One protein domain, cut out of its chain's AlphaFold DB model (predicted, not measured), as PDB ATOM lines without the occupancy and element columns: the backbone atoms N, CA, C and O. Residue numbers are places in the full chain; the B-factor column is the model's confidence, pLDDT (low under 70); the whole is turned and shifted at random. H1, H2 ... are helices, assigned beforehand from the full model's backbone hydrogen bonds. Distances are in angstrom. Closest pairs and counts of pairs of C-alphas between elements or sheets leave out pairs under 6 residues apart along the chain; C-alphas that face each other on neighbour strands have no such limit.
ATOM      1  N   ARG A   2     219.143 185.661 315.350       91.56
ATOM      2  CA  ARG A   2     218.198 186.456 314.518       91.56
ATOM      3  C   ARG A   2     217.038 185.653 313.906       91.56
ATOM      4  O   ARG A   2     215.912 186.133 313.917       91.56
ATOM      5  N   ALA A   3     217.304 184.455 313.378       94.12
ATOM      6  CA  ALA A   3     216.266 183.617 312.767       94.12
ATOM      7  C   ALA A   3     215.197 183.171 313.780       94.12
ATOM      8  O   ALA A   3     214.013 183.239 313.475       94.12
ATOM      9  N   ILE A   4     215.613 182.809 314.998       95.06
ATOM     10  CA  ILE A   4     214.706 182.443 316.097       95.06
ATOM     11  C   ILE A   4     213.848 183.647 316.495       95.06
ATOM     12  O   ILE A   4     212.634 183.523 316.585       95.06
ATOM     13  N   GLY A   5     214.460 184.828 316.658       95.38
ATOM     14  CA  GLY A   5     213.729 186.061 316.965       95.38
ATOM     15  C   GLY A   5     212.645 186.373 315.929       95.38
ATOM     16  O   GLY A   5     211.506 186.637 316.303       95.38
ATOM     17  N   ARG A   6     212.956 186.246 314.630       95.19
ATOM     18  CA  ARG A   6     211.957 186.412 313.560       95.19
ATOM     19  C   ARG A   6     210.841 185.372 313.626       95.19
ATOM     20  O   ARG A   6     209.681 185.761 313.582       95.19
ATOM     21  N   ALA A   7     211.178 184.089 313.772       97.00
ATOM     22  CA  ALA A   7     210.187 183.018 313.911       97.00
ATOM     23  C   ALA A   7     209.277 183.227 315.137       97.00
ATOM     24  O   ALA A   7     208.099 182.887 315.114       97.00
ATOM     25  N   ALA A   8     209.802 183.851 316.195       96.31
ATOM     26  CA  ALA A   8     209.044 184.227 317.380       96.31
ATOM     27  C   ALA A   8     208.249 185.538 317.243       96.31
ATOM     28  O   ALA A   8     207.533 185.902 318.177       96.31
ATOM     29  N   GLY A   9     208.355 186.261 316.125       96.00
ATOM     30  CA  GLY A   9     207.763 187.594 315.978       96.00
ATOM     31  C   GLY A   9     208.372 188.635 316.926       96.00
ATOM     32  O   GLY A   9     207.735 189.638 317.235       96.00
ATOM     33  N   TRP A  10     209.587 188.399 317.426       96.06
ATOM     34  CA  TRP A  10     210.294 189.307 318.322       96.06
ATOM     35  C   TRP A  10     210.957 190.436 317.527       96.06
ATOM     36  O   TRP A  10     211.780 190.197 316.642       96.06
ATOM     37  N   SER A  11     210.609 191.674 317.873       94.19
ATOM     38  CA  SER A  11     211.063 192.905 317.211       94.19
ATOM     39  C   SER A  11     212.178 193.639 317.966       94.19
ATOM     40  O   SER A  11     212.512 194.775 317.632       94.19
ATOM     41  N   GLY A  12     212.758 193.012 318.992       91.25
ATOM     42  CA  GLY A  12     213.829 193.613 319.776       91.25
ATOM     43  C   GLY A  12     215.164 193.702 319.031       91.25
ATOM     44  O   GLY A  12     215.351 193.215 317.913       91.25
ATOM     45  N   ARG A  13     216.133 194.344 319.684       91.31
ATOM     46  CA  ARG A  13     217.488 194.545 319.160       91.31
ATOM     47  C   ARG A  13     218.456 193.600 319.858       91.31
ATOM     48  O   ARG A  13     218.528 193.580 321.079       91.31
ATOM     49  N   LEU A  14     219.231 192.854 319.072       90.88
ATOM     50  CA  LEU A  14     220.358 192.079 319.591       90.88
ATOM     51  C   LEU A  14     221.532 193.014 319.882       90.88
ATOM     52  O   LEU A  14     221.933 193.780 319.003       90.88
ATOM     53  N   VAL A  15     222.078 192.911 321.090       91.00
ATOM     54  CA  VAL A  15     223.249 193.660 321.551       91.00
ATOM     55  C   VAL A  15     224.319 192.653 321.959       91.00
ATOM     56  O   VAL A  15     224.031 191.723 322.710       91.00
ATOM     57  N   SER A  16     225.534 192.817 321.440       89.44
ATOM     58  CA  SER A  16     226.688 192.009 321.843       89.44
ATOM     59  C   SER A  16     227.412 192.711 322.985       89.44
ATOM     60  O   SER A  16     227.741 193.888 322.863       89.44
ATOM     61  N   ASP A  39     231.229 168.730 307.029       96.62
ATOM     62  CA  ASP A  39     230.675 168.328 305.739       96.62
ATOM     63  C   ASP A  39     229.592 167.259 305.948       96.62
ATOM     64  O   ASP A  39     229.831 166.195 306.522       96.62
ATOM     65  N   THR A  40     228.382 167.542 305.466       96.00
ATOM     66  CA  THR A  40     227.220 166.645 305.575       96.00
ATOM     67  C   THR A  40     226.949 165.856 304.289       96.00
ATOM     68  O   THR A  40     225.943 165.152 304.194       96.00
ATOM     69  N   THR A  41     227.837 165.921 303.293       97.88
ATOM     70  CA  THR A  41     227.671 165.274 301.982       97.88
ATOM     71  C   THR A  41     227.424 163.775 302.107       97.88
ATOM     72  O   THR A  41     226.556 163.231 301.422       97.88
ATOM     73  N   ARG A  42     228.145 163.100 303.008       97.88
ATOM     74  CA  ARG A  42     228.074 161.645 303.151       97.88
ATOM     75  C   ARG A  42     226.692 161.163 303.598       97.88
ATOM     76  O   ARG A  42     226.109 160.326 302.921       97.88
ATOM     77  N   ILE A  43     226.119 161.745 304.656       97.75
ATOM     78  CA  ILE A  43     224.776 161.357 305.136       97.75
ATOM     79  C   ILE A  43     223.686 161.670 304.103       97.75
ATOM     80  O   ILE A  43     222.720 160.926 303.963       97.75
ATOM     81  N   ARG A  44     223.858 162.742 303.322       97.56
ATOM     82  CA  ARG A  44     222.905 163.135 302.277       97.56
ATOM     83  C   ARG A  44     222.945 162.185 301.083       97.56
ATOM     84  O   ARG A  44     221.903 161.908 300.498       97.56
ATOM     85  N   ARG A  45     224.131 161.685 300.723       98.25
ATOM     86  CA  ARG A  45     224.316 160.752 299.602       98.25
ATOM     87  C   ARG A  45     224.013 159.307 299.980       98.25
ATOM     88  O   ARG A  45     223.282 158.647 299.256       98.25
ATOM     89  N   GLU A  46     224.573 158.829 301.085       98.31
ATOM     90  CA  GLU A  46     224.496 157.414 301.474       98.31
ATOM     91  C   GLU A  46     223.172 157.080 302.159       98.31
ATOM     92  O   GLU A  46     222.606 156.020 301.912       98.31
ATOM     93  N   LEU A  47     222.657 157.986 302.994       98.00
ATOM     94  CA  LEU A  47     221.424 157.761 303.758       98.00
ATOM     95  C   LEU A  47     220.225 158.520 303.181       98.00
ATOM     96  O   LEU A  47     219.135 158.467 303.744       98.00
ATOM     97  N   GLY A  48     220.420 159.264 302.088       97.44
ATOM     98  CA  GLY A  48     219.366 160.077 301.487       97.44
ATOM     99  C   GLY A  48     218.841 161.172 302.417       97.44
ATOM    100  O   GLY A  48     217.713 161.624 302.222       97.44
ATOM    101  N   TYR A  49     219.621 161.585 303.430       96.69
ATOM    102  CA  TYR A  49     219.165 162.564 304.412       96.69
ATOM    103  C   TYR A  49     218.746 163.865 303.728       96.69
ATOM    104  O   TYR A  49     219.504 164.471 302.961       96.69
ATOM    105  N   ARG A  50     217.532 164.301 304.051       95.94
ATOM    106  CA  ARG A  50     216.947 165.573 303.641       95.94
ATOM    107  C   ARG A  50     216.143 166.121 304.800       95.94
ATOM    108  O   ARG A  50     215.505 165.371 305.538       95.94
ATOM    109  N   GLU A  51     216.167 167.431 304.936       94.94
ATOM    110  CA  GLU A  51     215.328 168.141 305.880       94.94
ATOM    111  C   GLU A  51     213.848 167.874 305.552       94.94
ATOM    112  O   GLU A  51     213.423 168.021 304.405       94.94
ATOM    113  N   SER A  52     213.050 167.469 306.547       95.81
ATOM    114  CA  SER A  52     211.615 167.190 306.346       95.81
ATOM    115  C   SER A  52     210.792 168.460 306.109       95.81
ATOM    116  O   SER A  52     209.718 168.406 305.518       95.81
ATOM    117  N   VAL A  53     211.296 169.600 306.582       97.19
ATOM    118  CA  VAL A  53     210.765 170.951 306.373       97.19
ATOM    119  C   VAL A  53     211.932 171.928 306.239       97.19
ATOM    120  O   VAL A  53     213.054 171.607 306.628       97.19
ATOM    121  N   SER A  54     211.690 173.133 305.718       96.12
ATOM    122  CA  SER A  54     212.718 174.178 305.717       96.12
ATOM    123  C   SER A  54     213.113 174.562 307.149       96.12
ATOM    124  O   SER A  54     212.338 174.396 308.092       96.12
ATOM    125  N   VAL A  55     214.312 175.124 307.321       94.44
ATOM    126  CA  VAL A  55     214.765 175.627 308.630       94.44
ATOM    127  C   VAL A  55     213.800 176.680 309.185       94.44
ATOM    128  O   VAL A  55     213.517 176.685 310.377       94.44
ATOM    129  N   GLU A  56     213.274 177.557 308.329       96.00
ATOM    130  CA  GLU A  56     212.326 178.606 308.721       96.00
ATOM    131  C   GLU A  56     211.000 178.036 309.236       96.00
ATOM    132  O   GLU A  56     210.517 178.446 310.294       96.00
ATOM    133  N   GLU A  57     210.457 177.039 308.538       97.62
ATOM    134  CA  GLU A  57     209.253 176.333 308.971       97.62
ATOM    135  C   GLU A  57     209.508 175.566 310.272       97.62
ATOM    136  O   GLU A  57     208.705 175.633 311.201       97.62
ATOM    137  N   GLY A  58     210.652 174.880 310.373       97.69
ATOM    138  CA  GLY A  58     211.063 174.173 311.583       97.69
ATOM    139  C   GLY A  58     211.115 175.101 312.795       97.69
ATOM    140  O   GLY A  58     210.480 174.819 313.805       97.69
ATOM    141  N   LEU A  59     211.786 176.251 312.673       97.44
ATOM    142  CA  LEU A  59     211.848 177.254 313.741       97.44
ATOM    143  C   LEU A  59     210.460 177.772 314.131       97.44
ATOM    144  O   LEU A  59     210.166 177.877 315.320       97.44
ATOM    145  N   THR A  60     209.604 178.068 313.153       97.50
ATOM    146  CA  THR A  60     208.243 178.571 313.400       97.50
ATOM    147  C   THR A  60     207.401 177.546 314.159       97.50
ATOM    148  O   THR A  60     206.779 177.881 315.170       97.50
ATOM    149  N   ARG A  61     207.432 176.276 313.733       97.62
ATOM    150  CA  ARG A  61     206.733 175.175 314.414       97.62
ATOM    151  C   ARG A  61     207.260 174.945 315.822       97.62
ATOM    152  O   ARG A  61     206.459 174.805 316.741       97.62
ATOM    153  N   THR A  62     208.582 174.932 315.998       96.88
ATOM    154  CA  THR A  62     209.199 174.744 317.314       96.88
ATOM    155  C   THR A  62     208.797 175.866 318.264       96.88
ATOM    156  O   THR A  62     208.346 175.582 319.365       96.88
ATOM    157  N   VAL A  63     208.872 177.133 317.843       96.81
ATOM    158  CA  VAL A  63     208.454 178.257 318.698       96.81
ATOM    159  C   VAL A  63     206.974 178.160 319.076       96.81
ATOM    160  O   VAL A  63     206.622 178.401 320.230       96.81
ATOM    161  N   ALA A  64     206.103 177.804 318.127       97.12
ATOM    162  CA  ALA A  64     204.684 177.611 318.412       97.12
ATOM    163  C   ALA A  64     204.457 176.493 319.441       97.12
ATOM    164  O   ALA A  64     203.660 176.670 320.358       97.12
ATOM    165  N   TRP A  65     205.185 175.380 319.316       97.44
ATOM    166  CA  TRP A  65     205.099 174.246 320.234       97.44
ATOM    167  C   TRP A  65     205.611 174.585 321.642       97.44
ATOM    168  O   TRP A  65     204.910 174.309 322.611       97.44
ATOM    169  N   GLU A  66     206.773 175.232 321.759       95.44
ATOM    170  CA  GLU A  66     207.385 175.621 323.044       95.44
ATOM    171  C   GLU A  66     206.497 176.598 323.830       95.44
ATOM    172  O   GLU A  66     206.388 176.516 325.049       95.44
ATOM    173  N   ARG A  67     205.784 177.501 323.141       94.12
ATOM    174  CA  ARG A  67     204.851 178.444 323.786       94.12
ATOM    175  C   ARG A  67     203.674 177.763 324.477       94.12
ATOM    176  O   ARG A  67     203.153 178.310 325.445       94.12
ATOM    177  N   VAL A  68     203.237 176.614 323.966       96.69
ATOM    178  CA  VAL A  68     202.142 175.829 324.557       96.69
ATOM    179  C   VAL A  68     202.649 174.688 325.452       96.69
ATOM    180  O   VAL A  68     201.851 174.108 326.182       96.69
ATOM    181  N   HIS A  69     203.961 174.417 325.459       95.25
ATOM    182  CA  HIS A  69     204.624 173.427 326.321       95.25
ATOM    183  C   HIS A  69     205.874 174.004 327.010       95.25
ATOM    184  O   HIS A  69     206.968 173.464 326.841       95.25
ATOM    185  N   PRO A  70     205.752 175.096 327.784       89.44
ATOM    186  CA  PRO A  70     206.914 175.691 328.427       89.44
ATOM    187  C   PRO A  70     207.563 174.699 329.410       89.44
ATOM    188  O   PRO A  70     206.846 173.980 330.119       89.44
ATOM    189  N   PRO A  71     208.905 174.664 329.503       82.38
ATOM    190  CA  PRO A  71     209.591 173.852 330.498       82.38
ATOM    191  C   PRO A  71     209.191 174.304 331.907       82.38
ATOM    192  O   PRO A  71     209.168 175.497 332.212       82.38
ATOM    193  N   ALA A  72     208.870 173.338 332.770       84.94
ATOM    194  CA  ALA A  72     208.476 173.587 334.150       84.94
ATOM    195  C   ALA A  72     209.569 173.111 335.129       84.94
ATOM    196  O   ALA A  72     210.130 172.032 334.922       84.94
ATOM    197  N   PRO A  73     209.830 173.856 336.219       86.75
ATOM    198  CA  PRO A  73     209.205 175.132 336.577       86.75
ATOM    199  C   PRO A  73     209.829 176.326 335.834       86.75
ATOM    200  O   PRO A  73     211.043 176.397 335.661       86.75
ATOM    201  N   VAL A  74     209.003 177.310 335.465       81.62
ATOM    202  CA  VAL A  74     209.503 178.661 335.171       81.62
ATOM    203  C   VAL A  74     209.803 179.306 336.519       81.62
ATOM    204  O   VAL A  74     208.886 179.479 337.315       81.62
ATOM    205  N   LEU A  75     211.073 179.605 336.784       85.12
ATOM    206  CA  LEU A  75     211.532 180.240 338.022       85.12
ATOM    207  C   LEU A  75     211.772 181.728 337.740       85.12
ATOM    208  O   LEU A  75     212.790 182.050 337.125       85.12
ATOM    209  N   PRO A  76     210.861 182.645 338.122       83.12
ATOM    210  CA  PRO A  76     211.062 184.079 337.913       83.12
ATOM    211  C   PRO A  76     212.361 184.590 338.540       83.12
ATOM    212  O   PRO A  76     212.995 185.488 337.999       83.12
ATOM    213  N   GLU A  77     212.792 183.974 339.641       85.44
ATOM    214  CA  GLU A  77     214.014 184.313 340.373       85.44
ATOM    215  C   GLU A  77     215.290 183.975 339.589       85.44
ATOM    216  O   GLU A  77     216.372 184.427 339.955       85.44
ATOM    217  N   ALA A  78     215.183 183.190 338.510       83.38
ATOM    218  CA  ALA A  78     216.298 182.915 337.611       83.38
ATOM    219  C   ALA A  78     216.625 184.097 336.679       83.38
ATOM    220  O   ALA A  78     217.671 184.074 336.032       83.38
ATOM    221  N   PHE A  79     215.758 185.116 336.597       87.06
ATOM    222  CA  PHE A  79     215.923 186.271 335.714       87.06
ATOM    223  C   PHE A  79     216.175 187.552 336.524       87.06
ATOM    224  O   PHE A  79     215.310 188.002 337.272       87.06
ATOM    225  N   ASP A  80     217.337 188.182 336.334       91.31
ATOM    226  CA  ASP A  80     217.675 189.481 336.937       91.31
ATOM    227  C   ASP A  80     217.706 190.583 335.868       91.31
ATOM    228  O   ASP A  80     218.758 191.021 335.398       91.31
ATOM    229  N   TYR A  81     216.513 191.048 335.493       90.56
ATOM    230  CA  TYR A  81     216.339 192.118 334.504       90.56
ATOM    231  C   TYR A  81     216.992 193.444 334.923       90.56
ATOM    232  O   TYR A  81     217.400 194.223 334.064       90.56
ATOM    233  N   SER A  82     217.146 193.701 336.229       92.44
ATOM    234  CA  SER A  82     217.795 194.928 336.714       92.44
ATOM    235  C   SER A  82     219.287 194.926 336.381       92.44
ATOM    236  O   SER A  82     219.836 195.947 335.956       92.44
ATOM    237  N   ALA A  83     219.946 193.776 336.537       91.44
ATOM    238  CA  ALA A  83     221.327 193.600 336.111       91.44
ATOM    239  C   ALA A  83     221.473 193.670 334.579       91.44
ATOM    240  O   ALA A  83     222.417 194.302 334.098       91.44
ATOM    241  N   GLU A  84     220.533 193.107 333.807       91.62
ATOM    242  CA  GLU A  84     220.532 193.211 332.334       91.62
ATOM    243  C   GLU A  84     220.460 194.678 331.874       91.62
ATOM    244  O   GLU A  84     221.251 195.119 331.031       91.62
ATOM    245  N   ASP A  85     219.562 195.465 332.474       93.00
ATOM    246  CA  ASP A  85     219.397 196.890 332.178       93.00
ATOM    247  C   ASP A  85     220.650 197.706 332.526       93.00
ATOM    248  O   ASP A  85     221.044 198.606 331.772       93.00
ATOM    249  N   ALA A  86     221.323 197.381 333.636       92.56
ATOM    250  CA  ALA A  86     222.568 198.033 334.035       92.56
ATOM    251  C   ALA A  86     223.701 197.791 333.022       92.56
ATOM    252  O   ALA A  86     224.418 198.734 332.661       92.56
ATOM    253  N   VAL A  87     223.830 196.558 332.514       92.25
ATOM    254  CA  VAL A  87     224.783 196.205 331.446       92.25
ATOM    255  C   VAL A  87     224.468 196.992 330.174       92.25
ATOM    256  O   VAL A  87     225.352 197.631 329.594       92.25
ATOM    257  N   LEU A  88     223.197 197.016 329.761       92.00
ATOM    258  CA  LEU A  88     222.768 197.732 328.562       92.00
ATOM    259  C   LEU A  88     223.019 199.246 328.665       92.00
ATOM    260  O   LEU A  88     223.424 199.875 327.684       92.00
ATOM    261  N   ALA A  89     222.800 199.843 329.838       92.00
ATOM    262  CA  ALA A  89     223.090 201.251 330.092       92.00
ATOM    263  C   ALA A  89     224.598 201.556 330.059       92.00
ATOM    264  O   ALA A  89     224.991 202.630 329.605       92.00
ATOM    265  N   GLY A  90     225.440 200.619 330.507       88.19
ATOM    266  CA  GLY A  90     226.897 200.730 330.433       88.19
ATOM    267  C   GLY A  90     227.420 200.853 329.002       88.19
ATOM    268  O   GLY A  90     228.264 201.707 328.744       88.19
ATOM    269  N   LEU A  91     226.864 200.075 328.069       86.94
ATOM    270  CA  LEU A  91     227.278 200.082 326.660       86.94
ATOM    271  C   LEU A  91     226.966 201.406 325.953       86.94
ATOM    272  O   LEU A  91     227.781 201.891 325.181       86.94
ATOM    273  N   LYS A  92     225.822 202.028 326.265       74.19
ATOM    274  CA  LYS A  92     225.421 203.322 325.682       74.19
ATOM    275  C   LYS A  92     226.313 204.497 326.100       74.19
ATOM    276  O   LYS A  92     226.234 205.548 325.485       74.19
ATOM    277  N   ARG A  93     227.093 204.362 327.180       62.69
ATOM    278  CA  ARG A  93     227.982 205.425 327.692       62.69
ATOM    279  C   ARG A  93     229.397 205.371 327.106       62.69
ATOM    280  O   ARG A  93     230.193 206.248 327.420       62.69
ATOM    281  N   GLY A  94     229.717 204.326 326.338       57.16
ATOM    282  CA  GLY A  94     231.021 204.130 325.694       57.16
ATOM    283  C   GLY A  94     231.037 204.414 324.187       57.16
ATOM    284  O   GLY A  94     232.074 204.186 323.568       57.16
TER     285      GLY A  94
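AT A GLANCE: This is residues 2 to 16 and 39 to 94 of the 95 residues of the protein "NAD-dependent epimerase/dehydratase" of Limnochorda pilosa (UniProt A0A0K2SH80). The model is an open arch of helices: H2 at one foot, then H3 as one side, a long link over the top at residues 69 to 80, and H4 coming back as the other side. The short helix H1 packs on H3 inside the arch, and residues 8 to 16 run on from H1 across the opening toward H4; residues 42 to 48 and 68 to 87 stick out. The printed part has 71 residues with four named helices, H1, H2, H3 and H4 in that order, and no named strand, and its class is all helix. The whole is extended, with a radius of gyration of the C-alphas of 18.6 A, and its C-alphas span 53 by 34 by 20 A.

HOW THE PARTS SIT: H1, residues 2 to 7, touches H3, residues 55 to 68. Their closest C-alphas, those of Ala 7 and Thr 60, are 4.9 A apart, and 8 pairs of C-alphas lie within 8 A. The two run the same way at a steep tilt of 63 degrees, with their centres 10.2 A apart. H2, residues 41 to 46, touches no helix and is apart from H1 and from H3. H4, residues 81 to 91, touches no helix either and is apart from H1, H2 and H3. In H1, H2 and H4 every O i to N i+4 pair is within hydrogen-bond range; in H3 it is 9 of 10.

IN THESE COORDINATES: H1 begins at C-alpha 2, at (218.198, 186.456, 314.518), and measures 8.7 A from first to last C-alpha. H2, from Thr 41 to Glu 46, also has six residues. H3, from Val 55 to Val 68, is the longest helix with 14 residues and 20.3 A; its C-alpha 55 is at (214.765, 175.627, 308.630). H4, from Tyr 81 to Leu 91, measures 15.6 A and ends at C-alpha 91, at (227.278, 200.082, 326.660).

THE WHOLE: The outline is elongated, and the two C-alphas farthest apart, those of Glu 46 and Arg 93, are 54.8 A apart. Residues 17 to 38 are not printed, and C-alphas 16 and 39 are 28.9 A apart across this cut, which falls in the link from H1 to H2. The link from H2 to H3 is short, with 8 residues, and the link from H3 to H4 is long, with 12. Residues 42 to 48, of which 42 to 46 belong to H2, and residues 68 to 87, of which 81 to 87 belong to H4, stand free. The mean pLDDT of the printed part is 92.2, and residues 93 to 94 are under 70.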